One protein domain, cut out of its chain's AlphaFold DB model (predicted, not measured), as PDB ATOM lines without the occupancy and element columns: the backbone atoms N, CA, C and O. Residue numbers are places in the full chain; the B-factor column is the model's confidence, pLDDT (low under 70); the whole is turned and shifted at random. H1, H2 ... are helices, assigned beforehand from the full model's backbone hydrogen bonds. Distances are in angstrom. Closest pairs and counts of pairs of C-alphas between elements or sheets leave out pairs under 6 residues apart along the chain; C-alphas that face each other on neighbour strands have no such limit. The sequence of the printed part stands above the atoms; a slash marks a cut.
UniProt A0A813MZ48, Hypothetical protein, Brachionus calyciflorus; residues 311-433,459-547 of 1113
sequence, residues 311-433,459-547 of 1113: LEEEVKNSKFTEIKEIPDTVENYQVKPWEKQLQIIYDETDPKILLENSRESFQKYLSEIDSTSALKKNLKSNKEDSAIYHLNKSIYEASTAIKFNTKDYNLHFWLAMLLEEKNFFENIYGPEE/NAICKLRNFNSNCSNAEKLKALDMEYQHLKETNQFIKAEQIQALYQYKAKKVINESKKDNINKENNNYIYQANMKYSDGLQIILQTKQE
ATOM      1  N   LEU A 311     -16.483  45.659 -14.228       69.06
ATOM      2  CA  LEU A 311     -15.333  46.244 -14.933       69.06
ATOM      3  C   LEU A 311     -15.002  45.497 -16.243       69.06
ATOM      4  O   LEU A 311     -13.880  45.568 -16.736       69.06
ATOM      5  N   GLU A 312     -15.945  44.747 -16.820       64.94
ATOM      6  CA  GLU A 312     -15.669  43.834 -17.947       64.94
ATOM      7  C   GLU A 312     -15.213  44.511 -19.253       64.94
ATOM      8  O   GLU A 312     -14.640  43.845 -20.117       64.94
ATOM      9  N   GLU A 313     -15.412  45.821 -19.409       61.06
ATOM     10  CA  GLU A 313     -14.812  46.598 -20.505       61.06
ATOM     11  C   GLU A 313     -13.357  46.993 -20.205       61.06
ATOM     12  O   GLU A 313     -12.503  46.919 -21.086       61.06
ATOM     13  N   GLU A 314     -13.033  47.321 -18.952       64.50
ATOM     14  CA  GLU A 314     -11.658  47.610 -18.521       64.50
ATOM     15  C   GLU A 314     -10.787  46.346 -18.552       64.50
ATOM     16  O   GLU A 314      -9.646  46.394 -19.008       64.50
ATOM     17  N   VAL A 315     -11.356  45.191 -18.179       63.66
ATOM     18  CA  VAL A 315     -10.734  43.860 -18.321       63.66
ATOM     19  C   VAL A 315     -10.246  43.626 -19.752       63.66
ATOM     20  O   VAL A 315      -9.094  43.238 -19.946       63.66
ATOM     21  N   LYS A 316     -11.092  43.898 -20.755       63.31
ATOM     22  CA  LYS A 316     -10.773  43.709 -22.185       63.31
ATOM     23  C   LYS A 316      -9.682  44.658 -22.689       63.31
ATOM     24  O   LYS A 316      -8.975  44.309 -23.627       63.31
ATOM     25  N   ASN A 317      -9.546  45.827 -22.064       57.94
ATOM     26  CA  ASN A 317      -8.583  46.867 -22.438       57.94
ATOM     27  C   ASN A 317      -7.255  46.784 -21.651       57.94
ATOM     28  O   ASN A 317      -6.342  47.570 -21.904       57.94
ATOM     29  N   SER A 318      -7.140  45.858 -20.695       62.78
ATOM     30  CA  SER A 318      -5.946  45.658 -19.862       62.78
ATOM     31  C   SER A 318      -4.842  44.851 -20.572       62.78
ATOM     32  O   SER A 318      -5.087  44.130 -21.541       62.78
ATOM     33  N   LYS A 319      -3.601  44.916 -20.064       57.16
ATOM     34  CA  LYS A 319      -2.410  44.265 -20.657       57.16
ATOM     35  C   LYS A 319      -2.352  42.729 -20.532       57.16
ATOM     36  O   LYS A 319      -1.301  42.126 -20.741       57.16
ATOM     37  N   PHE A 320      -3.460  42.047 -20.230       57.62
ATOM     38  CA  PHE A 320      -3.500  40.576 -20.144       57.62
ATOM     39  C   PHE A 320      -3.108  39.862 -21.453       57.62
ATOM     40  O   PHE A 320      -2.815  38.662 -21.446       57.62
ATOM     41  N   THR A 321      -3.072  40.585 -22.573       51.03
ATOM     42  CA  THR A 321      -2.545  40.139 -23.869       51.03
ATOM     43  C   THR A 321      -1.084  39.679 -23.816       51.03
ATOM     44  O   THR A 321      -0.736  38.760 -24.550       51.03
ATOM     45  N   GLU A 322      -0.251  40.228 -22.925       55.06
ATOM     46  CA  GLU A 322       1.184  39.893 -22.823       55.06
ATOM     47  C   GLU A 322       1.456  38.529 -22.144       55.06
ATOM     48  O   GLU A 322       2.533  37.949 -22.301       55.06
ATOM     49  N   ILE A 323       0.478  37.969 -21.416       63.56
ATOM     50  CA  ILE A 323       0.594  36.645 -20.781       63.56
ATOM     51  C   ILE A 323       0.554  35.557 -21.865       63.56
ATOM     52  O   ILE A 323      -0.489  35.356 -22.494       63.56
ATOM     53  N   LYS A 324       1.672  34.841 -22.051       65.19
ATOM     54  CA  LYS A 324       1.811  33.712 -22.991       65.19
ATOM     55  C   LYS A 324       0.697  32.675 -22.818       65.19
ATOM     56  O   LYS A 324       0.253  32.424 -21.703       65.19
ATOM     57  N   GLU A 325       0.285  32.062 -23.921       66.12
ATOM     58  CA  GLU A 325      -0.716  30.991 -23.931       66.12
ATOM     59  C   GLU A 325      -0.114  29.639 -23.506       66.12
ATOM     60  O   GLU A 325       1.108  29.493 -23.398       66.12
ATOM     61  N   ILE A 326      -0.976  28.653 -23.231       67.88
ATOM     62  CA  ILE A 326      -0.558  27.284 -22.896       67.88
ATOM     63  C   ILE A 326       0.147  26.691 -24.130       67.88
ATOM     64  O   ILE A 326      -0.470  26.675 -25.195       67.88
ATOM     65  N   PRO A 327       1.398  26.207 -24.035       58.97
ATOM     66  CA  PRO A 327       2.066  25.587 -25.173       58.97
ATOM     67  C   PRO A 327       1.429  24.231 -25.514       58.97
ATOM     68  O   PRO A 327       1.233  23.398 -24.632       58.97
ATOM     69  N   ASP A 328       1.198  23.967 -26.805       56.84
ATOM     70  CA  ASP A 328       0.647  22.701 -27.330       56.84
ATOM     71  C   ASP A 328       1.612  21.491 -27.213       56.84
ATOM     72  O   ASP A 328       1.460  20.473 -27.892       56.84
ATOM     73  N   THR A 329       2.651  21.587 -26.378       58.03
ATOM     74  CA  THR A 329       3.666  20.547 -26.181       58.03
ATOM     75  C   THR A 329       3.113  19.401 -25.341       58.03
ATOM     76  O   THR A 329       3.224  19.389 -24.116       58.03
ATOM     77  N   VAL A 330       2.519  18.424 -26.022       58.41
ATOM     78  CA  VAL A 330       2.071  17.160 -25.432       58.41
ATOM     79  C   VAL A 330       3.268  16.235 -25.206       58.41
ATOM     80  O   VAL A 330       3.837  15.700 -26.157       58.41
ATOM     81  N   GLU A 331       3.607  15.992 -23.943       60.97
ATOM     82  CA  GLU A 331       4.421  14.838 -23.558       60.97
ATOM     83  C   GLU A 331       3.541  13.583 -23.410       60.97
ATOM     84  O   GLU A 331       2.317  13.662 -23.284       60.97
ATOM     85  N   ASN A 332       4.161  12.402 -23.462       65.88
ATOM     86  CA  ASN A 332       3.470  11.134 -23.228       65.88
ATOM     87  C   ASN A 332       3.579  10.741 -21.754       65.88
ATOM     88  O   ASN A 332       4.682  10.717 -21.207       65.88
ATOM     89  N   TYR A 333       2.450  10.359 -21.155       78.19
ATOM     90  CA  TYR A 333       2.359   9.888 -19.774       78.19
ATOM     91  C   TYR A 333       3.386   8.787 -19.435       78.19
ATOM     92  O   TYR A 333       3.538   7.807 -20.169       78.19
ATOM     93  N   GLN A 334       4.044   8.924 -18.279       78.50
ATOM     94  CA  GLN A 334       4.960   7.931 -17.710       78.50
ATOM     95  C   GLN A 334       4.632   7.675 -16.230       78.50
ATOM     96  O   GLN A 334       4.510   8.614 -15.442       78.50
ATOM     97  N   VAL A 335       4.531   6.394 -15.851       80.12
ATOM     98  CA  VAL A 335       4.214   5.962 -14.477       80.12
ATOM     99  C   VAL A 335       5.367   6.312 -13.531       80.12
ATOM    100  O   VAL A 335       6.481   5.794 -13.689       80.12
ATOM    101  N   LYS A 336       5.103   7.165 -12.535       84.38
ATOM    102  CA  LYS A 336       6.145   7.719 -11.651       84.38
ATOM    103  C   LYS A 336       6.619   6.706 -10.583       84.38
ATOM    104  O   LYS A 336       5.899   5.756 -10.282       84.38
ATOM    105  N   PRO A 337       7.824   6.861  -9.990       81.50
ATOM    106  CA  PRO A 337       8.328   5.918  -8.983       81.50
ATOM    107  C   PRO A 337       7.462   5.833  -7.720       81.50
ATOM    108  O   PRO A 337       7.191   4.726  -7.266       81.50
ATOM    109  N   TRP A 338       6.987   6.974  -7.201       84.62
ATOM    110  CA  TRP A 338       6.068   7.028  -6.055       84.62
ATOM    111  C   TRP A 338       4.713   6.391  -6.386       84.62
ATOM    112  O   TRP A 338       4.168   5.621  -5.608       84.62
ATOM    113  N   GLU A 339       4.206   6.619  -7.597       84.44
ATOM    114  CA  GLU A 339       2.940   6.053  -8.063       84.44
ATOM    115  C   GLU A 339       2.973   4.517  -8.088       84.44
ATOM    116  O   GLU A 339       2.016   3.872  -7.674       84.44
ATOM    117  N   LYS A 340       4.103   3.912  -8.473       83.62
ATOM    118  CA  LYS A 340       4.282   2.449  -8.414       83.62
ATOM    119  C   LYS A 340       4.240   1.884  -6.990       83.62
ATOM    120  O   LYS A 340       3.962   0.701  -6.840       83.62
ATOM    121  N   GLN A 341       4.504   2.694  -5.963       83.94
ATOM    122  CA  GLN A 341       4.393   2.279  -4.557       83.94
ATOM    123  C   GLN A 341       2.931   2.261  -4.076       83.94
ATOM    124  O   GLN A 341       2.622   1.550  -3.125       83.94
ATOM    125  N   LEU A 342       2.033   2.987  -4.753       85.12
ATOM    126  CA  LEU A 342       0.589   3.000  -4.483       85.12
ATOM    127  C   LEU A 342      -0.178   1.901  -5.251       85.12
ATOM    128  O   LEU A 342      -1.351   1.656  -4.976       85.12
ATOM    129  N   GLN A 343       0.464   1.227  -6.211       85.50
ATOM    130  CA  GLN A 343      -0.145   0.202  -7.071       85.50
ATOM    131  C   GLN A 343      -0.073  -1.199  -6.446       85.50
ATOM    132  O   GLN A 343       0.734  -2.044  -6.852       85.50
ATOM    133  N   ILE A 344      -0.938  -1.439  -5.462       82.88
ATOM    134  CA  ILE A 344      -1.054  -2.709  -4.729       82.88
ATOM    135  C   ILE A 344      -1.650  -3.819  -5.629       82.88
ATOM    136  O   ILE A 344      -2.181  -3.571  -6.715       82.88
ATOM    137  N   ILE A 345      -1.490  -5.082  -5.220       78.12
ATOM    138  CA  ILE A 345      -2.149  -6.230  -5.856       78.12
ATOM    139  C   ILE A 345      -3.557  -6.365  -5.268       78.12
ATOM    140  O   ILE A 345      -3.702  -6.616  -4.075       78.12
ATOM    141  N   TYR A 346      -4.565  -6.233  -6.125       77.75
ATOM    142  CA  TYR A 346      -5.957  -6.590  -5.857       77.75
ATOM    143  C   TYR A 346      -6.345  -7.763  -6.767       77.75
ATOM    144  O   TYR A 346      -5.775  -7.906  -7.852       77.75
ATOM    145  N   ASP A 347      -7.318  -8.574  -6.345       79.00
ATOM    146  CA  ASP A 347      -7.887  -9.643  -7.183       79.00
ATOM    147  C   ASP A 347      -8.748  -9.082  -8.333       79.00
ATOM    148  O   ASP A 347      -8.909  -9.726  -9.370       79.00
ATOM    149  N   GLU A 348      -9.278  -7.866  -8.166       85.88
ATOM    150  CA  GLU A 348     -10.021  -7.136  -9.196       85.88
ATOM    151  C   GLU A 348      -9.078  -6.415 -10.175       85.88
ATOM    152  O   GLU A 348      -8.052  -5.844  -9.792       85.88
ATOM    153  N   THR A 349      -9.451  -6.418 -11.456       87.31
ATOM    154  CA  THR A 349      -8.675  -5.844 -12.565       87.31
ATOM    155  C   THR A 349      -9.484  -4.916 -13.482       87.31
ATOM    156  O   THR A 349      -8.877  -4.220 -14.298       87.31
ATOM    157  N   ASP A 350     -10.818  -4.832 -13.350       91.12
ATOM    158  CA  ASP A 350     -11.605  -3.814 -14.056       91.12
ATOM    159  C   ASP A 350     -11.370  -2.421 -13.421       91.12
ATOM    160  O   ASP A 350     -11.704  -2.197 -12.249       91.12
ATOM    161  N   PRO A 351     -10.833  -1.438 -14.172       90.56
ATOM    162  CA  PRO A 351     -10.568  -0.091 -13.663       90.56
ATOM    163  C   PRO A 351     -11.832   0.674 -13.235       90.56
ATOM    164  O   PRO A 351     -11.717   1.638 -12.481       90.56
ATOM    165  N   LYS A 352     -13.029   0.277 -13.688       92.56
ATOM    166  CA  LYS A 352     -14.300   0.870 -13.242       92.56
ATOM    167  C   LYS A 352     -14.698   0.376 -11.861       92.56
ATOM    168  O   LYS A 352     -15.034   1.199 -11.019       92.56
ATOM    169  N   ILE A 353     -14.604  -0.932 -11.619       92.06
ATOM    170  CA  ILE A 353     -14.928  -1.531 -10.317       92.06
ATOM    171  C   ILE A 353     -13.938  -1.013  -9.263       92.06
ATOM    172  O   ILE A 353     -14.344  -0.598  -8.182       92.06
ATOM    173  N   LEU A 354     -12.650  -0.897  -9.610       91.56
ATOM    174  CA  LEU A 354     -11.646  -0.257  -8.751       91.56
ATOM    175  C   LEU A 354     -11.957   1.228  -8.455       91.56
ATOM    176  O   LEU A 354     -11.738   1.682  -7.333       91.56
ATOM    177  N   LEU A 355     -12.505   1.987  -9.415       93.00
ATOM    178  CA  LEU A 355     -12.945   3.373  -9.193       93.00
ATOM    179  C   LEU A 355     -14.211   3.464  -8.320       93.00
ATOM    180  O   LEU A 355     -14.340   4.392  -7.522       93.00
ATOM    181  N   GLU A 356     -15.146   2.526  -8.459       94.12
ATOM    182  CA  GLU A 356     -16.357   2.458  -7.632       94.12
ATOM    183  C   GLU A 356     -16.010   2.071  -6.186       94.12
ATOM    184  O   GLU A 356     -16.387   2.799  -5.266       94.12
ATOM    185  N   ASN A 357     -15.155   1.063  -5.983       93.44
ATOM    186  CA  ASN A 357     -14.581   0.719  -4.675       93.44
ATOM    187  C   ASN A 357     -13.855   1.918  -4.037       93.44
ATOM    188  O   ASN A 357     -14.116   2.263  -2.885       93.44
ATOM    189  N   SER A 358     -13.012   2.618  -4.810       94.94
ATOM    190  CA  SER A 358     -12.303   3.824  -4.361       94.94
ATOM    191  C   SER A 358     -13.265   4.920  -3.876       94.94
ATOM    192  O   SER A 358     -12.994   5.583  -2.870       94.94
ATOM    193  N   ARG A 359     -14.422   5.085  -4.532       94.81
ATOM    194  CA  ARG A 359     -15.480   6.022  -4.116       94.81
ATOM    195  C   ARG A 359     -16.220   5.567  -2.862       94.81
ATOM    196  O   ARG A 359     -16.490   6.409  -2.011       94.81
ATOM    197  N   GLU A 360     -16.506   4.277  -2.698       95.06
ATOM    198  CA  GLU A 360     -17.080   3.759  -1.446       95.06
ATOM    199  C   GLU A 360     -16.122   3.933  -0.260       95.06
ATOM    200  O   GLU A 360     -16.541   4.360   0.818       95.06
ATOM    201  N   SER A 361     -14.831   3.643  -0.454       93.25
ATOM    202  CA  SER A 361     -13.775   3.887   0.536       93.25
ATOM    203  C   SER A 361     -13.716   5.376   0.925       93.25
ATOM    204  O   SER A 361     -13.652   5.705   2.109       93.25
ATOM    205  N   PHE A 362     -13.844   6.287  -0.048       93.12
ATOM    206  CA  PHE A 362     -13.882   7.734   0.199       93.12
ATOM    207  C   PHE A 362     -15.156   8.205   0.927       93.12
ATOM    208  O   PHE A 362     -15.090   9.055   1.812       93.12
ATOM    209  N   GLN A 363     -16.324   7.636   0.613       91.38
ATOM    210  CA  GLN A 363     -17.569   7.958   1.320       91.38
ATOM    211  C   GLN A 363     -17.529   7.529   2.794       91.38
ATOM    212  O   GLN A 363     -18.049   8.248   3.648       91.38
ATOM    213  N   LYS A 364     -16.872   6.403   3.107       89.38
ATOM    214  CA  LYS A 364     -16.656   5.965   4.497       89.38
ATOM    215  C   LYS A 364     -15.765   6.954   5.253       89.38
ATOM    216  O   LYS A 364     -16.182   7.433   6.303       89.38
ATOM    217  N   TYR A 365     -14.632   7.346   4.662       89.19
ATOM    218  CA  TYR A 365     -13.742   8.399   5.177       89.19
ATOM    219  C   TYR A 365     -14.493   9.692   5.557       89.19
ATOM    220  O   TYR A 365     -14.374  10.159   6.692       89.19
ATOM    221  N   LEU A 366     -15.327  10.227   4.655       86.62
ATOM    222  CA  LEU A 366     -16.145  11.415   4.939       86.62
ATOM    223  C   LEU A 366     -17.134  11.166   6.092       86.62
ATOM    224  O   LEU A 366     -17.245  11.979   7.010       86.62
ATOM    225  N   SER A 367     -17.824  10.018   6.082       83.88
ATOM    226  CA  SER A 367     -18.828   9.687   7.102       83.88
ATOM    227  C   SER A 367     -18.257   9.561   8.519       83.88
ATOM    228  O   SER A 367     -18.962   9.849   9.485       83.88
ATOM    229  N   GLU A 368     -16.986   9.177   8.653       80.50
ATOM    230  CA  GLU A 368     -16.296   9.118   9.942       80.50
ATOM    231  C   GLU A 368     -15.887  10.511  10.428       80.50
ATOM    232  O   GLU A 368     -16.155  10.849  11.584       80.50
ATOM    233  N   ILE A 369     -15.308  11.337   9.549       77.44
ATOM    234  CA  ILE A 369     -14.830  12.691   9.871       77.44
ATOM    235  C   ILE A 369     -15.966  13.647  10.254       77.44
ATOM    236  O   ILE A 369     -15.802  14.457  11.167       77.44
ATOM    237  N   ASP A 370     -17.126  13.554   9.601       71.88
ATOM    238  CA  ASP A 370     -18.294  14.366   9.959       71.88
ATOM    239  C   ASP A 370     -19.125  13.773  11.116       71.88
ATOM    240  O   ASP A 370     -20.078  14.407  11.585       71.88
ATOM    241  N   SER A 371     -18.766  12.592  11.642       67.56
ATOM    242  CA  SER A 371     -19.455  12.011  12.797       67.56
ATOM    243  C   SER A 371     -19.047  12.700  14.106       67.56
ATOM    244  O   SER A 371     -17.920  12.601  14.588       67.56
ATOM    245  N   THR A 372     -20.004  13.350  14.773       53.47
ATOM    246  CA  THR A 372     -19.783  14.028  16.071       53.47
ATOM    247  C   THR A 372     -19.424  13.074  17.223       53.47
ATOM    248  O   THR A 372     -19.093  13.513  18.325       53.47
ATOM    249  N   SER A 373     -19.456  11.763  16.972       48.62
ATOM    250  CA  SER A 373     -18.976  10.691  17.846       48.62
ATOM    251  C   SER A 373     -17.482  10.356  17.702       48.62
ATOM    252  O   SER A 373     -16.967   9.630  18.551       48.62
ATOM    253  N   ALA A 374     -16.767  10.868  16.690       44.12
ATOM    254  CA  ALA A 374     -15.374  10.508  16.360       44.12
ATOM    255  C   ALA A 374     -14.300  10.938  17.391       44.12
ATOM    256  O   ALA A 374     -13.101  10.807  17.156       44.12
ATOM    257  N   LEU A 375     -14.708  11.415  18.567       49.00
ATOM    258  CA  LEU A 375     -13.876  12.115  19.552       49.00
ATOM    259  C   LEU A 375     -12.745  11.275  20.194       49.00
ATOM    260  O   LEU A 375     -11.951  11.835  20.949       49.00
ATOM    261  N   LYS A 376     -12.694   9.938  20.029       53.59
ATOM    262  CA  LYS A 376     -11.712   9.121  20.786       53.59
ATOM    263  C   LYS A 376     -11.344   7.712  20.295       53.59
ATOM    264  O   LYS A 376     -11.010   6.859  21.118       53.59
ATOM    265  N   LYS A 377     -11.347   7.449  18.983       52.00
ATOM    266  CA  LYS A 377     -10.726   6.230  18.420       52.00
ATOM    267  C   LYS A 377      -9.892   6.525  17.172       52.00
ATOM    268  O   LYS A 377     -10.384   6.468  16.058       52.00
ATOM    269  N   ASN A 378      -8.613   6.799  17.409       59.75
ATOM    270  CA  ASN A 378      -7.490   6.598  16.491       59.75
ATOM    271  C   ASN A 378      -7.714   6.936  14.994       59.75
ATOM    272  O   ASN A 378      -7.410   6.100  14.141       59.75
ATOM    273  N   LEU A 379      -8.122   8.169  14.664       68.56
ATOM    274  CA  LEU A 379      -8.204   8.659  13.270       68.56
ATOM    275  C   LEU A 379      -6.912   8.425  12.453       68.56
ATOM    276  O   LEU A 379      -6.976   8.330  11.231       68.56
ATOM    277  N   LYS A 380      -5.758   8.326  13.132       64.81
ATOM    278  CA  LYS A 380      -4.417   8.097  12.568       64.81
ATOM    279  C   LYS A 380      -3.941   6.642  12.509       64.81
ATOM    280  O   LYS A 380      -2.928   6.392  11.863       64.81
ATOM    281  N   SER A 381      -4.576   5.694  13.204       66.19
ATOM    282  CA  SER A 381      -4.017   4.331  13.265       66.19
ATOM    283  C   SER A 381      -4.407   3.509  12.046       66.19
ATOM    284  O   SER A 381      -5.562   3.551  11.625       66.19
ATOM    285  N   ASN A 382      -3.489   2.675  11.561       61.66
ATOM    286  CA  ASN A 382      -3.698   1.744  10.444       61.66
ATOM    287  C   ASN A 382      -4.568   0.513  10.806       61.66
ATOM    288  O   ASN A 382      -4.287  -0.615  10.409       61.66
ATOM    289  N   LYS A 383      -5.631   0.736  11.586       71.56
ATOM    290  CA  LYS A 383      -6.726  -0.212  11.830       71.56
ATOM    291  C   LYS A 383      -7.819   0.016  10.791       71.56
ATOM    292  O   LYS A 383      -7.971   1.130  10.304       71.56
ATOM    293  N   GLU A 384      -8.592  -1.024  10.500       70.00
ATOM    294  CA  GLU A 384      -9.589  -0.991   9.418       70.00
ATOM    295  C   GLU A 384     -10.777  -0.047   9.697       70.00
ATOM    296  O   GLU A 384     -11.414   0.412   8.753       70.00
ATOM    297  N   ASP A 385     -11.007   0.289  10.973       69.50
ATOM    298  CA  ASP A 385     -12.019   1.231  11.478       69.50
ATOM    299  C   ASP A 385     -11.485   2.688  11.573       69.50
ATOM    300  O   ASP A 385     -11.651   3.339  12.613       69.50
ATOM    301  N   SER A 386     -10.724   3.182  10.586       80.06
ATOM    302  CA  SER A 386     -10.154   4.541  10.649       80.06
ATOM    303  C   SER A 386     -10.193   5.330   9.342       80.06
ATOM    304  O   SER A 386      -9.947   4.812   8.247       80.06
ATOM    305  N   ALA A 387     -10.380   6.643   9.499       83.81
ATOM    306  CA  ALA A 387     -10.462   7.580   8.390       83.81
ATOM    307  C   ALA A 387      -9.195   7.531   7.526       83.81
ATOM    308  O   ALA A 387      -9.285   7.447   6.299       83.81
ATOM    309  N   ILE A 388      -8.001   7.518   8.135       86.25
ATOM    310  CA  ILE A 388      -6.761   7.478   7.355       86.25
ATOM    311  C   ILE A 388      -6.574   6.148   6.615       86.25
ATOM    312  O   ILE A 388      -6.085   6.159   5.488       86.25
ATOM    313  N   TYR A 389      -7.034   5.024   7.180       88.31
ATOM    314  CA  TYR A 389      -7.054   3.734   6.488       88.31
ATOM    315  C   TYR A 389      -8.019   3.762   5.292       88.31
ATOM    316  O   TYR A 389      -7.645   3.347   4.194       88.31
ATOM    317  N   HIS A 390      -9.231   4.303   5.454       90.06
ATOM    318  CA  HIS A 390     -10.206   4.435   4.367       90.06
ATOM    319  C   HIS A 390      -9.733   5.376   3.243       90.06
ATOM    320  O   HIS A 390      -9.903   5.053   2.063       90.06
ATOM    321  N   LEU A 391      -9.055   6.481   3.576       92.00
ATOM    322  CA  LEU A 391      -8.441   7.375   2.589       92.00
ATOM    323  C   LEU A 391      -7.246   6.718   1.876       92.00
ATOM    324  O   LEU A 391      -7.189   6.730   0.646       92.00
ATOM    325  N   ASN A 392      -6.330   6.083   2.619       91.06
ATOM    326  CA  ASN A 392      -5.200   5.336   2.051       91.06
ATOM    327  C   ASN A 392      -5.689   4.231   1.100       91.06
ATOM    328  O   ASN A 392      -5.196   4.111  -0.022       91.06
ATOM    329  N   LYS A 393      -6.715   3.473   1.506       91.00
ATOM    330  CA  LYS A 393      -7.356   2.453   0.671       91.00
ATOM    331  C   LYS A 393      -7.913   3.051  -0.627       91.00
ATOM    332  O   LYS A 393      -7.601   2.539  -1.700       91.00
ATOM    333  N   SER A 394      -8.657   4.155  -0.541       94.38
ATOM    334  CA  SER A 394      -9.196   4.854  -1.716       94.38
ATOM    335  C   SER A 394      -8.093   5.272  -2.705       94.38
ATOM    336  O   SER A 394      -8.255   5.095  -3.917       94.38
ATOM    337  N   ILE A 395      -6.946   5.745  -2.196       93.44
ATOM    338  CA  ILE A 395      -5.750   6.112  -2.978       93.44
ATOM    339  C   ILE A 395      -5.135   4.893  -3.686       93.44
ATOM    340  O   ILE A 395      -4.813   4.979  -4.876       93.44
ATOM    341  N   TYR A 396      -4.991   3.756  -2.999       92.94
ATOM    342  CA  TYR A 396      -4.456   2.524  -3.591       92.94
ATOM    343  C   TYR A 396      -5.380   1.947  -4.674       92.94
ATOM    344  O   TYR A 396      -4.908   1.533  -5.739       92.94
ATOM    345  N   GLU A 397      -6.695   1.976  -4.449       92.94
ATOM    346  CA  GLU A 397      -7.712   1.551  -5.419       92.94
ATOM    347  C   GLU A 397      -7.679   2.446  -6.676       92.94
ATOM    348  O   GLU A 397      -7.585   1.942  -7.798       92.94
ATOM    349  N   ALA A 398      -7.618   3.774  -6.504       93.12
ATOM    350  CA  ALA A 398      -7.502   4.735  -7.604       93.12
ATOM    351  C   ALA A 398      -6.188   4.594  -8.399       93.12
ATOM    352  O   ALA A 398      -6.199   4.581  -9.633       93.12
ATOM    353  N   SER A 399      -5.047   4.452  -7.718       91.38
ATOM    354  CA  SER A 399      -3.747   4.268  -8.378       91.38
ATOM    355  C   SER A 399      -3.671   2.944  -9.149       91.38
ATOM    356  O   SER A 399      -3.109   2.881 -10.249       91.38
ATOM    357  N   THR A 400      -4.303   1.894  -8.618       90.44
ATOM    358  CA  THR A 400      -4.396   0.592  -9.289       90.44
ATOM    359  C   THR A 400      -5.354   0.634 -10.484       90.44
ATOM    360  O   THR A 400      -5.060   0.020 -11.507       90.44
ATOM    361  N   ALA A 401      -6.427   1.433 -10.456       92.38
ATOM    362  CA  ALA A 401      -7.258   1.662 -11.641       92.38
ATOM    363  C   ALA A 401      -6.463   2.312 -12.798       92.38
ATOM    364  O   ALA A 401      -6.558   1.861 -13.943       92.38
ATOM    365  N   ILE A 402      -5.611   3.312 -12.513       91.00
ATOM    366  CA  ILE A 402      -4.746   3.964 -13.526       91.00
ATOM    367  C   ILE A 402      -3.802   2.953 -14.197       91.00
ATOM    368  O   ILE A 402      -3.572   3.031 -15.403       91.00
ATOM    369  N   LYS A 403      -3.274   1.976 -13.446       88.88
ATOM    370  CA  LYS A 403      -2.409   0.898 -13.967       88.88
ATOM    371  C   LYS A 403      -3.081   0.091 -15.085       88.88
ATOM    372  O   LYS A 403      -2.399  -0.309 -16.027       88.88
ATOM    373  N   PHE A 404      -4.394  -0.132 -14.990       89.06
ATOM    374  CA  PHE A 404      -5.179  -0.871 -15.984       89.06
ATOM    375  C   PHE A 404      -5.771   0.029 -17.085       89.06
ATOM    376  O   PHE A 404      -5.953  -0.437 -18.210       89.06
ATOM    377  N   ASN A 405      -6.014   1.319 -16.818       89.88
ATOM    378  CA  ASN A 405      -6.483   2.283 -17.821       89.88
ATOM    379  C   ASN A 405      -5.797   3.654 -17.703       89.88
ATOM    380  O   ASN A 405      -6.346   4.619 -17.176       89.88
ATOM    381  N   THR A 406      -4.606   3.764 -18.291       87.44
ATOM    382  CA  THR A 406      -3.787   4.990 -18.293       87.44
ATOM    383  C   THR A 406      -4.326   6.125 -19.175       87.44
ATOM    384  O   THR A 406      -3.698   7.177 -19.259       87.44
ATOM    385  N   LYS A 407      -5.439   5.914 -19.895       88.19
ATOM    386  CA  LYS A 407      -6.003   6.877 -20.859       88.19
ATOM    387  C   LYS A 407      -7.284   7.557 -20.383       88.19
ATOM    388  O   LYS A 407      -7.822   8.385 -21.114       88.19
ATOM    389  N   ASP A 408      -7.785   7.226 -19.196       89.31
ATOM    390  CA  ASP A 408      -8.945   7.901 -18.622       89.31
ATOM    391  C   ASP A 408      -8.500   9.030 -17.688       89.31
ATOM    392  O   ASP A 408      -8.026   8.795 -16.574       89.31
ATOM    393  N   TYR A 409      -8.677  10.276 -18.137       90.31
ATOM    394  CA  TYR A 409      -8.317  11.459 -17.354       90.31
ATOM    395  C   TYR A 409      -9.054  11.527 -16.009       90.31
ATOM    396  O   TYR A 409      -8.522  12.120 -15.069       90.31
ATOM    397  N   ASN A 410     -10.237  10.908 -15.885       91.44
ATOM    398  CA  ASN A 410     -11.013  10.908 -14.646       91.44
ATOM    399  C   ASN A 410     -10.286  10.149 -13.530       91.44
ATOM    400  O   ASN A 410     -10.341  10.577 -12.383       91.44
ATOM    401  N   LEU A 411      -9.555   9.075 -13.856       93.44
ATOM    402  CA  LEU A 411      -8.774   8.314 -12.876       93.44
ATOM    403  C   LEU A 411      -7.592   9.134 -12.341       93.44
ATOM    404  O   LEU A 411      -7.356   9.169 -11.135       93.44
ATOM    405  N   HIS A 412      -6.892   9.857 -13.223       93.44
ATOM    406  CA  HIS A 412      -5.817  10.769 -12.820       93.44
ATOM    407  C   HIS A 412      -6.348  11.938 -11.974       93.44
ATOM    408  O   HIS A 412      -5.752  12.270 -10.954       93.44
ATOM    409  N   PHE A 413      -7.483  12.532 -12.356       93.62
ATOM    410  CA  PHE A 413      -8.129  13.614 -11.605       93.62
ATOM    411  C   PHE A 413      -8.641  13.160 -10.233       93.62
ATOM    412  O   PHE A 413      -8.488  13.890  -9.257       93.62
ATOM    413  N   TRP A 414      -9.206  11.955 -10.147       95.06
ATOM    414  CA  TRP A 414      -9.671  11.361  -8.896       95.06
ATOM    415  C   TRP A 414      -8.504  11.068  -7.946       95.06
ATOM    416  O   TRP A 414      -8.539  11.487  -6.793       95.06
ATOM    417  N   LEU A 415      -7.413  10.462  -8.434       95.06
ATOM    418  CA  LEU A 415      -6.205  10.281  -7.622       95.06
ATOM    419  C   LEU A 415      -5.604  11.630  -7.180       95.06
ATOM    420  O   LEU A 415      -5.162  11.745  -6.043       95.06
ATOM    421  N   ALA A 416      -5.612  12.657  -8.037       94.38
ATOM    422  CA  ALA A 416      -5.140  13.991  -7.663       94.38
ATOM    423  C   ALA A 416      -5.967  14.606  -6.519       94.38
ATOM    424  O   ALA A 416      -5.391  15.106  -5.557       94.38
ATOM    425  N   MET A 417      -7.299  14.499  -6.584       94.56
ATOM    426  CA  MET A 417      -8.214  14.949  -5.528       94.56
ATOM    427  C   MET A 417      -7.948  14.228  -4.195       94.56
ATOM    428  O   MET A 417      -7.815  14.878  -3.162       94.56
ATOM    429  N   LEU A 418      -7.790  12.898  -4.213       95.38
ATOM    430  CA  LEU A 418      -7.476  12.113  -3.011       95.38
ATOM    431  C   LEU A 418      -6.117  12.485  -2.385       95.38
ATOM    432  O   LEU A 418      -5.945  12.390  -1.172       95.38
ATOM    433  N   LEU A 419      -5.151  12.922  -3.198       93.31
ATOM    434  CA  LEU A 419      -3.842  13.392  -2.736       93.31
ATOM    435  C   LEU A 419      -3.906  14.817  -2.151       93.31
ATOM    436  O   LEU A 419      -3.240  15.090  -1.150       93.31
ATOM    437  N   GLU A 420      -4.737  15.709  -2.707       92.50
ATOM    438  CA  GLU A 420      -5.050  16.998  -2.065       92.50
ATOM    439  C   GLU A 420      -5.759  16.787  -0.712       92.50
ATOM    440  O   GLU A 420      -5.411  17.455   0.264       92.50
ATOM    441  N   GLU A 421      -6.656  15.798  -0.616       92.56
ATOM    442  CA  GLU A 421      -7.333  15.417   0.631       92.56
ATOM    443  C   GLU A 421      -6.378  14.804   1.671       92.56
ATOM    444  O   GLU A 421      -6.400  15.201   2.833       92.56
ATOM    445  N   LYS A 422      -5.467  13.898   1.280       91.12
ATOM    446  CA  LYS A 422      -4.435  13.349   2.188       91.12
ATOM    447  C   LYS A 422      -3.567  14.462   2.779       91.12
ATOM    448  O   LYS A 422      -3.294  14.456   3.979       91.12
ATOM    449  N   ASN A 423      -3.203  15.459   1.970       90.69
ATOM    450  CA  ASN A 423      -2.543  16.666   2.456       90.69
ATOM    451  C   ASN A 423      -3.447  17.501   3.386       90.69
ATOM    452  O   ASN A 423      -2.966  17.994   4.401       90.69
ATOM    453  N   PHE A 424      -4.736  17.684   3.085       88.50
ATOM    454  CA  PHE A 424      -5.658  18.423   3.961       88.50
ATOM    455  C   PHE A 424      -5.810  17.742   5.332       88.50
ATOM    456  O   PHE A 424      -5.659  18.402   6.362       88.50
ATOM    457  N   PHE A 425      -5.972  16.416   5.351       87.00
ATOM    458  CA  PHE A 425      -5.982  15.598   6.562       87.00
ATOM    459  C   PHE A 425      -4.689  15.757   7.377       87.00
ATOM    460  O   PHE A 425      -4.757  16.088   8.559       87.00
ATOM    461  N   GLU A 426      -3.510  15.586   6.766       86.00
ATOM    462  CA  GLU A 426      -2.235  15.735   7.486       86.00
ATOM    463  C   GLU A 426      -1.985  17.180   7.959       86.00
ATOM    464  O   GLU A 426      -1.387  17.380   9.014       86.00
ATOM    465  N   ASN A 427      -2.500  18.202   7.265       86.69
ATOM    466  CA  ASN A 427      -2.435  19.589   7.741       86.69
ATOM    467  C   ASN A 427      -3.356  19.859   8.945       86.69
ATOM    468  O   ASN A 427      -3.057  20.757   9.734       86.69
ATOM    469  N   ILE A 428      -4.455  19.113   9.104       83.12
ATOM    470  CA  ILE A 428      -5.352  19.215  10.264       83.12
ATOM    471  C   ILE A 428      -4.815  18.408  11.444       83.12
ATOM    472  O   ILE A 428      -4.657  18.963  12.529       83.12
ATOM    473  N   TYR A 429      -4.553  17.117  11.248       79.25
ATOM    474  CA  TYR A 429      -4.281  16.169  12.332       79.25
ATOM    475  C   TYR A 429      -2.780  15.949  12.589       79.25
ATOM    476  O   TYR A 429      -2.406  15.380  13.617       79.25
ATOM    477  N   GLY A 430      -1.907  16.386  11.680       76.75
ATOM    478  CA  GLY A 430      -0.509  15.959  11.612       76.75
ATOM    479  C   GLY A 430      -0.344  14.631  10.853       76.75
ATOM    480  O   GLY A 430      -1.339  14.012  10.465       76.75
ATOM    481  N   PRO A 431       0.904  14.172  10.647       73.06
ATOM    482  CA  PRO A 431       1.201  12.967   9.877       73.06
ATOM    483  C   PRO A 431       0.644  11.685  10.514       73.06
ATOM    484  O   PRO A 431       0.299  11.637  11.700       73.06
ATOM    485  N   GLU A 432       0.584  10.638   9.691       66.75
ATOM    486  CA  GLU A 432       0.179   9.280  10.062       66.75
ATOM    487  C   GLU A 432       1.114   8.669  11.124       66.75
ATOM    488  O   GLU A 432       2.337   8.824  11.060       66.75
ATOM    489  N   GLU A 433       0.541   7.945  12.090       59.62
ATOM    490  CA  GLU A 433       1.302   7.216  13.108       59.62
ATOM    491  C   GLU A 433       1.997   6.006  12.471       59.62
ATOM    492  O   GLU A 433       1.419   4.925  12.329       59.62
ATOM    493  N   ASN A 459      37.215  17.251   9.871       80.19
ATOM    494  CA  ASN A 459      37.338  18.412  10.756       80.19
ATOM    495  C   ASN A 459      38.779  18.598  11.271       80.19
ATOM    496  O   ASN A 459      39.230  19.734  11.440       80.19
ATOM    497  N   ALA A 460      39.520  17.511  11.503       83.12
ATOM    498  CA  ALA A 460      40.934  17.560  11.866       83.12
ATOM    499  C   ALA A 460      41.815  18.044  10.698       83.12
ATOM    500  O   ALA A 460      42.651  18.927  10.895       83.12
ATOM    501  N   ILE A 461      41.580  17.553   9.476       84.62
ATOM    502  CA  ILE A 461      42.293  18.003   8.265       84.62
ATOM    503  C   ILE A 461      42.007  19.487   7.971       84.62
ATOM    504  O   ILE A 461      42.918  20.238   7.621       84.62
ATOM    505  N   CYS A 462      40.776  19.952   8.206       81.19
ATOM    506  CA  CYS A 462      40.427  21.374   8.114       81.19
ATOM    507  C   CYS A 462      41.274  22.234   9.065       81.19
ATOM    508  O   CYS A 462      41.878  23.212   8.622       81.19
ATOM    509  N   LYS A 463      41.402  21.828  10.338       80.56
ATOM    510  CA  LYS A 463      42.254  22.517  11.325       80.56
ATOM    511  C   LYS A 463      43.731  22.520  10.916       80.56
ATOM    512  O   LYS A 463      44.373  23.560  11.009       80.56
ATOM    513  N   LEU A 464      44.259  21.398  10.412       83.56
ATOM    514  CA  LEU A 464      45.643  21.298   9.911       83.56
ATOM    515  C   LEU A 464      45.928  22.241   8.729       83.56
ATOM    516  O   LEU A 464      47.069  22.656   8.535       83.56
ATOM    517  N   ARG A 465      44.899  22.607   7.956       82.12
ATOM    518  CA  ARG A 465      44.982  23.544   6.824       82.12
ATOM    519  C   ARG A 465      44.476  24.956   7.161       82.12
ATOM    520  O   ARG A 465      44.200  25.728   6.248       82.12
ATOM    521  N   ASN A 466      44.417  25.309   8.450       77.12
ATOM    522  CA  ASN A 466      43.996  26.615   8.986       77.12
ATOM    523  C   ASN A 466      42.543  27.034   8.661       77.12
ATOM    524  O   ASN A 466      42.230  28.224   8.659       77.12
ATOM    525  N   PHE A 467      41.639  26.079   8.431       76.38
ATOM    526  CA  PHE A 467      40.197  26.333   8.364       76.38
ATOM    527  C   PHE A 467      39.540  26.130   9.741       76.38
ATOM    528  O   PHE A 467      39.920  25.238  10.505       76.38
ATOM    529  N   ASN A 468      38.519  26.937  10.050       67.44
ATOM    530  CA  ASN A 468      37.733  26.807  11.283       67.44
ATOM    531  C   ASN A 468      37.027  25.441  11.371       67.44
ATOM    532  O   ASN A 468      36.650  24.859  10.358       67.44
ATOM    533  N   SER A 469      36.762  24.956  12.592       53.91
ATOM    534  CA  SER A 469      36.099  23.654  12.812       53.91
ATOM    535  C   SER A 469      34.692  23.551  12.212       53.91
ATOM    536  O   SER A 469      34.230  22.449  11.929       53.91
ATOM    537  N   ASN A 470      34.031  24.693  12.012       57.44
ATOM    538  CA  ASN A 470      32.683  24.801  11.454       57.44
ATOM    539  C   ASN A 470      32.705  25.412  10.037       57.44
ATOM    540  O   ASN A 470      31.769  26.109   9.657       57.44
ATOM    541  N   CYS A 471      33.779  25.205   9.264       66.75
ATOM    542  CA  CYS A 471      33.861  25.681   7.882       66.75
ATOM    543  C   CYS A 471      32.828  25.003   6.957       66.75
ATOM    544  O   CYS A 471      32.324  23.906   7.229       66.75
ATOM    545  N   SER A 472      32.503  25.675   5.851       75.94
ATOM    546  CA  SER A 472      31.488  25.235   4.891       75.94
ATOM    547  C   SER A 472      31.878  23.940   4.171       75.94
ATOM    548  O   SER A 472      33.054  23.612   4.021       75.94
ATOM    549  N   ASN A 473      30.895  23.209   3.632       78.00
ATOM    550  CA  ASN A 473      31.155  21.979   2.870       78.00
ATOM    551  C   ASN A 473      32.110  22.190   1.670       78.00
ATOM    552  O   ASN A 473      32.857  21.274   1.325       78.00
ATOM    553  N   ALA A 474      32.138  23.387   1.069       74.38
ATOM    554  CA  ALA A 474      33.090  23.736   0.012       74.38
ATOM    555  C   ALA A 474      34.528  23.899   0.549       74.38
ATOM    556  O   ALA A 474      35.478  23.407  -0.059       74.38
ATOM    557  N   GLU A 475      34.694  24.532   1.711       77.31
ATOM    558  CA  GLU A 475      35.992  24.672   2.380       77.31
ATOM    559  C   GLU A 475      36.511  23.333   2.912       77.31
ATOM    560  O   GLU A 475      37.700  23.055   2.771       77.31
ATOM    561  N   LYS A 476      35.634  22.460   3.428       81.81
ATOM    562  CA  LYS A 476      35.997  21.088   3.824       81.81
ATOM    563  C   LYS A 476      36.567  20.288   2.653       81.81
ATOM    564  O   LYS A 476      37.620  19.669   2.783       81.81
ATOM    565  N   LEU A 477      35.917  20.339   1.486       82.62
ATOM    566  CA  LEU A 477      36.427  19.697   0.266       82.62
ATOM    567  C   LEU A 477      37.752  20.320  -0.202       82.62
ATOM    568  O   LEU A 477      38.660  19.591  -0.597       82.62
ATOM    569  N   LYS A 478      37.905  21.646  -0.096       83.69
ATOM    570  CA  LYS A 478      39.157  22.348  -0.420       83.69
ATOM    571  C   LYS A 478      40.310  21.961   0.515       83.69
ATOM    572  O   LYS A 478      41.419  21.748   0.038       83.69
ATOM    573  N   ALA A 479      40.063  21.830   1.819       84.00
ATOM    574  CA  ALA A 479      41.066  21.396   2.792       84.00
ATOM    575  C   ALA A 479      41.546  19.959   2.525       84.00
ATOM    576  O   ALA A 479      42.746  19.689   2.589       84.00
ATOM    577  N   LEU A 480      40.622  19.058   2.168       87.19
ATOM    578  CA  LEU A 480      40.935  17.677   1.787       87.19
ATOM    579  C   LEU A 480      41.784  17.605   0.507       87.19
ATOM    580  O   LEU A 480      42.760  16.862   0.480       87.19
ATOM    581  N   ASP A 481      41.467  18.394  -0.525       85.88
ATOM    582  CA  ASP A 481      42.288  18.465  -1.744       85.88
ATOM    583  C   ASP A 481      43.679  19.063  -1.456       85.88
ATOM    584  O   ASP A 481      44.695  18.503  -1.859       85.88
ATOM    585  N   MET A 482      43.764  20.132  -0.652       85.81
ATOM    586  CA  MET A 482      45.046  20.721  -0.235       85.81
ATOM    587  C   MET A 482      45.949  19.734   0.525       85.81
ATOM    588  O   MET A 482      47.166  19.755   0.332       85.81
ATOM    589  N   GLU A 483      45.389  18.863   1.371       87.81
ATOM    590  CA  GLU A 483      46.161  17.798   2.025       87.81
ATOM    591  C   GLU A 483      46.504  16.656   1.052       87.81
ATOM    592  O   GLU A 483      47.621  16.143   1.077       87.81
ATOM    593  N   TYR A 484      45.597  16.296   0.138       87.69
ATOM    594  CA  TYR A 484      45.840  15.287  -0.896       87.69
ATOM    595  C   TYR A 484      47.012  15.660  -1.820       87.69
ATOM    596  O   TYR A 484      47.909  14.835  -2.020       87.69
ATOM    597  N   GLN A 485      47.058  16.896  -2.338       83.94
ATOM    598  CA  GLN A 485      48.182  17.349  -3.170       83.94
ATOM    599  C   GLN A 485      49.496  17.356  -2.370       83.94
ATOM    600  O   GLN A 485      50.496  16.818  -2.835       83.94
ATOM    601  N   HIS A 486      49.484  17.853  -1.129       87.31
ATOM    602  CA  HIS A 486      50.661  17.864  -0.248       87.31
ATOM    603  C   HIS A 486      51.199  16.453   0.071       87.31
ATOM    604  O   HIS A 486      52.411  16.213   0.059       87.31
ATOM    605  N   LEU A 487      50.322  15.478   0.325       86.69
ATOM    606  CA  LEU A 487      50.727  14.083   0.534       86.69
ATOM    607  C   LEU A 487      51.276  13.439  -0.744       86.69
ATOM    608  O   LEU A 487      52.158  12.586  -0.667       86.69
ATOM    609  N   LYS A 488      50.795  13.864  -1.914       82.12
ATOM    610  CA  LYS A 488      51.299  13.426  -3.218       82.12
ATOM    611  C   LYS A 488      52.675  14.025  -3.531       82.12
ATOM    612  O   LYS A 488      53.566  13.290  -3.945       82.12
ATOM    613  N   GLU A 489      52.882  15.312  -3.257       84.31
ATOM    614  CA  GLU A 489      54.184  15.996  -3.352       84.31
ATOM    615  C   GLU A 489      55.226  15.402  -2.389       84.31
ATOM    616  O   GLU A 489      56.400  15.281  -2.735       84.31
ATOM    617  N   THR A 490      54.798  14.957  -1.203       85.44
ATOM    618  CA  THR A 490      55.662  14.286  -0.213       85.44
ATOM    619  C   THR A 490      55.752  12.759  -0.383       85.44
ATOM    620  O   THR A 490      56.281  12.080   0.495       85.44
ATOM    621  N   ASN A 491      55.283  12.201  -1.512       83.88
ATOM    622  CA  ASN A 491      55.311  10.766  -1.855       83.88
ATOM    623  C   ASN A 491      54.615   9.817  -0.842       83.88
ATOM    624  O   ASN A 491      54.887   8.616  -0.810       83.88
ATOM    625  N   GLN A 492      53.680  10.312  -0.026       81.81
ATOM    626  CA  GLN A 492      52.936   9.529   0.973       81.81
ATOM    627  C   GLN A 492      51.643   8.928   0.390       81.81
ATOM    628  O   GLN A 492      50.548   9.113   0.929       81.81
ATOM    629  N   PHE A 493      51.773   8.185  -0.716       78.00
ATOM    630  CA  PHE A 493      50.660   7.719  -1.557       78.00
ATOM    631  C   PHE A 493      49.521   7.013  -0.799       78.00
ATOM    632  O   PHE A 493      48.364   7.343  -1.026       78.00
ATOM    633  N   ILE A 494      49.824   6.131   0.163       78.25
ATOM    634  CA  ILE A 494      48.803   5.407   0.952       78.25
ATOM    635  C   ILE A 494      47.894   6.376   1.736       78.25
ATOM    636  O   ILE A 494      46.681   6.183   1.806       78.25
ATOM    637  N   LYS A 495      48.455   7.457   2.297       79.75
ATOM    638  CA  LYS A 495      47.664   8.488   2.991       79.75
ATOM    639  C   LYS A 495      46.908   9.376   2.004       79.75
ATOM    640  O   LYS A 495      45.797   9.809   2.295       79.75
ATOM    641  N   ALA A 496      47.492   9.636   0.832       79.06
ATOM    642  CA  ALA A 496      46.808  10.357  -0.234       79.06
ATOM    643  C   ALA A 496      45.555   9.584  -0.696       79.06
ATOM    644  O   ALA A 496      44.491  10.181  -0.806       79.06
ATOM    645  N   GLU A 497      45.624   8.260  -0.863       81.38
ATOM    646  CA  GLU A 497      44.452   7.423  -1.168       81.38
ATOM    647  C   GLU A 497      43.381   7.478  -0.064       81.38
ATOM    648  O   GLU A 497      42.196   7.618  -0.370       81.38
ATOM    649  N   GLN A 498      43.775   7.456   1.216       83.31
ATOM    650  CA  GLN A 498      42.845   7.611   2.347       83.31
ATOM    651  C   GLN A 498      42.112   8.965   2.317       83.31
ATOM    652  O   GLN A 498      40.887   9.012   2.441       83.31
ATOM    653  N   ILE A 499      42.825  10.069   2.076       86.31
ATOM    654  CA  ILE A 499      42.203  11.400   1.976       86.31
ATOM    655  C   ILE A 499      41.385  11.548   0.688       86.31
ATOM    656  O   ILE A 499      40.326  12.175   0.705       86.31
ATOM    657  N   GLN A 500      41.783  10.900  -0.407       81.88
ATOM    658  CA  GLN A 500      40.974  10.832  -1.623       81.88
ATOM    659  C   GLN A 500      39.668  10.049  -1.390       81.88
ATOM    660  O   GLN A 500      38.627  10.427  -1.931       81.88
ATOM    661  N   ALA A 501      39.681   9.012  -0.547       81.31
ATOM    662  CA  ALA A 501      38.476   8.304  -0.121       81.31
ATOM    663  C   ALA A 501      37.570   9.182   0.765       81.31
ATOM    664  O   ALA A 501      36.362   9.226   0.522       81.31
ATOM    665  N   LEU A 502      38.128   9.946   1.718       84.19
ATOM    666  CA  LEU A 502      37.380  10.938   2.510       84.19
ATOM    667  C   LEU A 502      36.767  12.039   1.629       84.19
ATOM    668  O   LEU A 502      35.590  12.364   1.787       84.19
ATOM    669  N   TYR A 503      37.519  12.559   0.654       85.38
ATOM    670  CA  TYR A 503      37.027  13.521  -0.336       85.38
ATOM    671  C   TYR A 503      35.864  12.938  -1.146       85.38
ATOM    672  O   TYR A 503      34.806  13.558  -1.246       85.38
ATOM    673  N   GLN A 504      36.006  11.718  -1.681       80.12
ATOM    674  CA  GLN A 504      34.934  11.050  -2.424       80.12
ATOM    675  C   GLN A 504      33.701  10.767  -1.556       80.12
ATOM    676  O   GLN A 504      32.579  10.907  -2.041       80.12
ATOM    677  N   TYR A 505      33.885  10.381  -0.289       83.88
ATOM    678  CA  TYR A 505      32.800  10.201   0.677       83.88
ATOM    679  C   TYR A 505      32.069  11.523   0.931       83.88
ATOM    680  O   TYR A 505      30.853  11.583   0.742       83.88
ATOM    681  N   LYS A 506      32.789  12.601   1.265       81.69
ATOM    682  CA  LYS A 506      32.189  13.909   1.552       81.69
ATOM    683  C   LYS A 506      31.517  14.515   0.321       81.69
ATOM    684  O   LYS A 506      30.402  15.011   0.434       81.69
ATOM    685  N   ALA A 507      32.122  14.396  -0.862       77.81
ATOM    686  CA  ALA A 507      31.517  14.830  -2.120       77.81
ATOM    687  C   ALA A 507      30.233  14.043  -2.435       77.81
ATOM    688  O   ALA A 507      29.208  14.647  -2.745       77.81
ATOM    689  N   LYS A 508      30.238  12.707  -2.284       76.44
ATOM    690  CA  LYS A 508      29.022  11.881  -2.417       76.44
ATOM    691  C   LYS A 508      27.962  12.253  -1.379       76.44
ATOM    692  O   LYS A 508      26.789  12.294  -1.734       76.44
ATOM    693  N   LYS A 509      28.350  12.551  -0.135       76.06
ATOM    694  CA  LYS A 509      27.432  12.979   0.928       76.06
ATOM    695  C   LYS A 509      26.778  14.324   0.592       76.06
ATOM    696  O   LYS A 509      25.560  14.361   0.512       76.06
ATOM    697  N   VAL A 510      27.549  15.346   0.216       70.75
ATOM    698  CA  VAL A 510      27.040  16.664  -0.228       70.75
ATOM    699  C   VAL A 510      26.143  16.556  -1.473       70.75
ATOM    700  O   VAL A 510      25.102  17.210  -1.551       70.75
ATOM    701  N   ILE A 511      26.494  15.698  -2.438       64.75
ATOM    702  CA  ILE A 511      25.660  15.416  -3.622       64.75
ATOM    703  C   ILE A 511      24.364  14.686  -3.236       64.75
ATOM    704  O   ILE A 511      23.329  14.923  -3.849       64.75
ATOM    705  N   ASN A 512      24.390  13.806  -2.235       57.59
ATOM    706  CA  ASN A 512      23.207  13.083  -1.769       57.59
ATOM    707  C   ASN A 512      22.330  13.914  -0.821       57.59
ATOM    708  O   ASN A 512      21.124  13.705  -0.805       57.59
ATOM    709  N   GLU A 513      22.901  14.854  -0.068       57.06
ATOM    710  CA  GLU A 513      22.190  15.849   0.742       57.06
ATOM    711  C   GLU A 513      21.449  16.820  -0.184       57.06
ATOM    712  O   GLU A 513      20.224  16.801  -0.216       57.06
ATOM    713  N   SER A 514      22.155  17.505  -1.089       52.38
ATOM    714  CA  SER A 514      21.525  18.389  -2.089       52.38
ATOM    715  C   SER A 514      20.526  17.679  -3.019       52.38
ATOM    716  O   SER A 514      19.544  18.285  -3.453       52.38
ATOM    717  N   LYS A 515      20.712  16.381  -3.304       46.91
ATOM    718  CA  LYS A 515      19.688  15.568  -3.982       46.91
ATOM    719  C   LYS A 515      18.503  15.244  -3.081       46.91
ATOM    720  O   LYS A 515      17.386  15.353  -3.568       46.91
ATOM    721  N   LYS A 516      18.693  14.878  -1.810       44.81
ATOM    722  CA  LYS A 516      17.585  14.680  -0.855       44.81
ATOM    723  C   LYS A 516      16.771  15.961  -0.684       44.81
ATOM    724  O   LYS A 516      15.552  15.895  -0.759       44.81
ATOM    725  N   ASP A 517      17.420  17.112  -0.544       40.03
ATOM    726  CA  ASP A 517      16.754  18.395  -0.287       40.03
ATOM    727  C   ASP A 517      15.837  18.848  -1.433       40.03
ATOM    728  O   ASP A 517      14.854  19.544  -1.182       40.03
ATOM    729  N   ASN A 518      16.115  18.421  -2.670       41.00
ATOM    730  CA  ASN A 518      15.239  18.647  -3.823       41.00
ATOM    731  C   ASN A 518      14.262  17.473  -4.046       41.00
ATOM    732  O   ASN A 518      13.054  17.678  -4.131       41.00
ATOM    733  N   ILE A 519      14.753  16.227  -4.073       42.12
ATOM    734  CA  ILE A 519      13.945  15.035  -4.391       42.12
ATOM    735  C   ILE A 519      12.874  14.772  -3.323       42.12
ATOM    736  O   ILE A 519      11.758  14.402  -3.686       42.12
ATOM    737  N   ASN A 520      13.167  15.003  -2.037       43.88
ATOM    738  CA  ASN A 520      12.190  14.835  -0.956       43.88
ATOM    739  C   ASN A 520      11.089  15.909  -0.999       43.88
ATOM    740  O   ASN A 520       9.956  15.609  -0.635       43.88
ATOM    741  N   LYS A 521      11.389  17.136  -1.460       46.50
ATOM    742  CA  LYS A 521      10.382  18.207  -1.590       46.50
ATOM    743  C   LYS A 521       9.379  17.926  -2.706       46.50
ATOM    744  O   LYS A 521       8.203  18.225  -2.538       46.50
ATOM    745  N   GLU A 522       9.833  17.339  -3.813       46.03
ATOM    746  CA  GLU A 522       9.001  17.128  -5.004       46.03
ATOM    747  C   GLU A 522       8.326  15.744  -5.060       46.03
ATOM    748  O   GLU A 522       7.208  15.645  -5.557       46.03
ATOM    749  N   ASN A 523       8.955  14.671  -4.552       46.12
ATOM    750  CA  ASN A 523       8.381  13.315  -4.646       46.12
ATOM    751  C   ASN A 523       7.548  12.882  -3.434       46.12
ATOM    752  O   ASN A 523       6.674  12.039  -3.613       46.12
ATOM    753  N   ASN A 524       7.779  13.429  -2.233       59.47
ATOM    754  CA  ASN A 524       7.050  13.024  -1.017       59.47
ATOM    755  C   ASN A 524       5.937  14.007  -0.607       59.47
ATOM    756  O   ASN A 524       5.284  13.790   0.408       59.47
ATOM    757  N   ASN A 525       5.713  15.084  -1.362       81.62
ATOM    758  CA  ASN A 525       4.665  16.064  -1.077       81.62
ATOM    759  C   ASN A 525       3.415  15.766  -1.922       81.62
ATOM    760  O   ASN A 525       3.454  15.888  -3.149       81.62
ATOM    761  N   TYR A 526       2.297  15.413  -1.278       88.56
ATOM    762  CA  TYR A 526       1.073  15.020  -1.983       88.56
ATOM    763  C   TYR A 526       0.501  16.122  -2.894       88.56
ATOM    764  O   TYR A 526      -0.088  15.793  -3.918       88.56
ATOM    765  N   ILE A 527       0.732  17.414  -2.616       88.62
ATOM    766  CA  ILE A 527       0.308  18.513  -3.510       88.62
ATOM    767  C   ILE A 527       1.093  18.500  -4.832       88.62
ATOM    768  O   ILE A 527       0.518  18.719  -5.900       88.62
ATOM    769  N   TYR A 528       2.387  18.165  -4.799       88.94
ATOM    770  CA  TYR A 528       3.184  17.976  -6.018       88.94
ATOM    771  C   TYR A 528       2.766  16.700  -6.761       88.94
ATOM    772  O   TYR A 528       2.640  16.713  -7.987       88.94
ATOM    773  N   GLN A 529       2.476  15.616  -6.035       90.06
ATOM    774  CA  GLN A 529       1.941  14.380  -6.619       90.06
ATOM    775  C   GLN A 529       0.576  14.613  -7.301       90.06
ATOM    776  O   GLN A 529       0.370  14.157  -8.429       90.06
ATOM    777  N   ALA A 530      -0.318  15.381  -6.668       92.25
ATOM    778  CA  ALA A 530      -1.613  15.789  -7.207       92.25
ATOM    779  C   ALA A 530      -1.464  16.662  -8.459       92.25
ATOM    780  O   ALA A 530      -2.085  16.376  -9.482       92.25
ATOM    781  N   ASN A 531      -0.579  17.665  -8.442       91.69
ATOM    782  CA  ASN A 531      -0.309  18.492  -9.620       91.69
ATOM    783  C   ASN A 531       0.201  17.670 -10.804       91.69
ATOM    784  O   ASN A 531      -0.294  17.795 -11.925       91.69
ATOM    785  N   MET A 532       1.125  16.746 -10.536       89.62
ATOM    786  CA  MET A 532       1.634  15.802 -11.528       89.62
ATOM    787  C   MET A 532       0.556  14.849 -12.064       89.62
ATOM    788  O   MET A 532       0.782  14.244 -13.111       89.62
ATOM    789  N   LYS A 533      -0.597  14.711 -11.391       92.38
ATOM    790  CA  LYS A 533      -1.752  13.919 -11.842       92.38
ATOM    791  C   LYS A 533      -2.827  14.751 -12.547       92.38
ATOM    792  O   LYS A 533      -3.324  14.303 -13.579       92.38
ATOM    793  N   TYR A 534      -3.109  15.978 -12.107       92.88
ATOM    794  CA  TYR A 534      -3.902  16.923 -12.904       92.88
ATOM    795  C   TYR A 534      -3.229  17.224 -14.251       92.88
ATOM    796  O   TYR A 534      -3.913  17.281 -15.271       92.88
ATOM    797  N   SER A 535      -1.893  17.312 -14.281       89.81
ATOM    798  CA  SER A 535      -1.107  17.439 -15.514       89.81
ATOM    799  C   SER A 535      -1.282  16.231 -16.446       89.81
ATOM    800  O   SER A 535      -1.637  16.420 -17.609       89.81
ATOM    801  N   ASP A 536      -1.145  14.992 -15.939       90.19
ATOM    802  CA  ASP A 536      -1.390  13.763 -16.724       90.19
ATOM    803  C   ASP A 536      -2.796  13.768 -17.356       90.19
ATOM    804  O   ASP A 536      -2.959  13.542 -18.557       90.19
ATOM    805  N   GLY A 537      -3.826  14.062 -16.553       90.31
ATOM    806  CA  GLY A 537      -5.210  14.108 -17.023       90.31
ATOM    807  C   GLY A 537      -5.458  15.226 -18.041       90.31
ATOM    808  O   GLY A 537      -6.162  15.017 -19.030       90.31
ATOM    809  N   LEU A 538      -4.843  16.399 -17.858       89.19
ATOM    810  CA  LEU A 538      -4.979  17.511 -18.798       89.19
ATOM    811  C   LEU A 538      -4.265  17.233 -20.129       89.19
ATOM    812  O   LEU A 538      -4.799  17.582 -21.181       89.19
ATOM    813  N   GLN A 539      -3.118  16.545 -20.121       86.69
ATOM    814  CA  GLN A 539      -2.453  16.087 -21.348       86.69
ATOM    815  C   GLN A 539      -3.362  15.155 -22.171       86.69
ATOM    816  O   GLN A 539      -3.455  15.316 -23.387       86.69
ATOM    817  N   ILE A 540      -4.102  14.247 -21.526       87.06
ATOM    818  CA  ILE A 540      -5.095  13.370 -22.180       87.06
ATOM    819  C   ILE A 540      -6.258  14.184 -22.790       87.06
ATOM    820  O   ILE A 540      -6.700  13.918 -23.914       87.06
ATOM    821  N   ILE A 541      -6.739  15.214 -22.090       86.31
ATOM    822  CA  ILE A 541      -7.795  16.126 -22.572       86.31
ATOM    823  C   ILE A 541      -7.317  16.937 -23.793       86.31
ATOM    824  O   ILE A 541      -8.041  17.058 -24.784       86.31
ATOM    825  N   LEU A 542      -6.070  17.422 -23.772       83.81
ATOM    826  CA  LEU A 542      -5.438  18.118 -24.898       83.81
ATOM    827  C   LEU A 542      -5.236  17.186 -26.107       83.81
ATOM    828  O   LEU A 542      -5.596  17.555 -27.227       83.81
ATOM    829  N   GLN A 543      -4.759  15.952 -25.894       81.94
ATOM    830  CA  GLN A 543      -4.644  14.924 -26.943       81.94
ATOM    831  C   GLN A 543      -5.990  14.616 -27.616       81.94
ATOM    832  O   GLN A 543      -6.055  14.449 -28.834       81.94
ATOM    833  N   THR A 544      -7.071  14.558 -26.835       78.44
ATOM    834  CA  THR A 544      -8.432  14.296 -27.333       78.44
ATOM    835  C   THR A 544      -9.151  15.545 -27.860       78.44
ATOM    836  O   THR A 544     -10.264  15.427 -28.371       78.44
ATOM    837  N   LYS A 545      -8.510  16.725 -27.798       75.75
ATOM    838  CA  LYS A 545      -9.035  18.033 -28.237       75.75
ATOM    839  C   LYS A 545     -10.381  18.412 -27.602       75.75
ATOM    840  O   LYS A 545     -11.202  19.079 -28.231       75.75
ATOM    841  N   GLN A 546     -10.611  17.994 -26.358       73.81
ATOM    842  CA  GLN A 546     -11.820  18.340 -25.609       73.81
ATOM    843  C   GLN A 546     -11.610  19.654 -24.843       73.81
ATOM    844  O   GLN A 546     -10.636  19.807 -24.110       73.81
ATOM    845  N   GLU A 547     -12.532  20.612 -24.970       74.81
ATOM    846  CA  GLU A 547     -12.501  21.816 -24.134       74.81
ATOM    847  C   GLU A 547     -13.150  21.537 -22.774       74.81
ATOM    848  O   GLU A 547     -14.372  21.494 -22.643       74.81
TER     849      GLU A 547
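This is residues 311 to 433 and 459 to 547 of the 1113 residues of the protein "Hypothetical protein" of Brachionus calyciflorus (UniProt A0A813MZ48). A body of helices, with H4, H5 and H6 in an up-and-down bundle and H10 packed on H6, has the long helix H9 sticking out of it as an arm; at the far end of the arm H8 folds back along H9, and short H7 packs on H8. Residues 511 to 521 of H9 form a bare neck, and residues 311 to 327, with H1 and H2, make a thin free tail on the body. The printed part has 212 residues with ten named helices, H1 to H10 in order along the chain, and no named strand: its class is all helix. It is extended, with a radius of gyration of the C-alphas of 26.4 A and spans of 73 by 58 by 38 A.

H1, residues 312 to 317, and H2, residues 319 to 322, meet only through their link. H3, residues 337 to 342, touches H5, residues 387 to 404, with the C-alphas of Leu 342 and Tyr 396 closest at 5.1 A; H5 touches H3 with residues 395 to 400 alone. H5 is the hub, touching three helices. H4, residues 351 to 369, forms a hairpin with H5, opposite ways at a shallow tilt of 14 degrees; the C-alphas of Ser 358 and Ser 394 are closest at 4.2 A. H6, residues 409 to 429, forms another with H5, at 22 degrees, closest at the C-alphas of Ala 398 and Leu 415, 5.7 A. H4, H5 and H6 are the bundle, each running against the one before it. H7, residues 459 to 464, touches H8, residues 473 to 489, at a steep tilt of 52 degrees; the C-alphas of Cys 462 and Ala 479 are closest at 5.4 A. H8 forms a hairpin with H9, residues 493 to 523, at a shallow tilt of 20 degrees, closest at the C-alphas of Tyr 484 and Ala 496, 5.1 A. H9 has a kink of 26 degrees near residue 517. H10, residues 526 to 543, touches H6, opposite ways at 16 degrees; the C-alphas of Ala 416 and Ala 530 are closest at 4.0 A. H9 and H10 only just touch, with 3 pairs of C-alphas within 8 A, and only at the corner. H6 and H8 are apart. Every O i to N i+4 pair is within hydrogen-bond range in H4, H6, H7 and H8; H1 and H3 have 1 of 2, H5 and H10 13 of 14, H9 25 of 27, and H2 is too short for such a pair.

H1 begins at C-alpha 312, (-15.669, 43.834, -17.947). H4 is 27.1 A long, H5 26.3 A, H6 30.3 A and H8 24.6 A. H9, 42.8 A, begins at C-alpha 493, (50.660, 7.719, -1.557). H10, 25.6 A, ends at C-alpha 543, (-4.644, 14.924, -26.943).

The C-alphas farthest apart, those of Glu 313 and Asn 491, are 80.9 A apart. Residues 434 to 458 are not printed, and C-alphas 433 and 459 are 37.8 A apart across the cut. The links H2 to H3 and H4 to H5 are long. The mean pLDDT of the printed part is 78.4; among the residues under 70 are 311 to 332, 371 to 382 and 511 to 524.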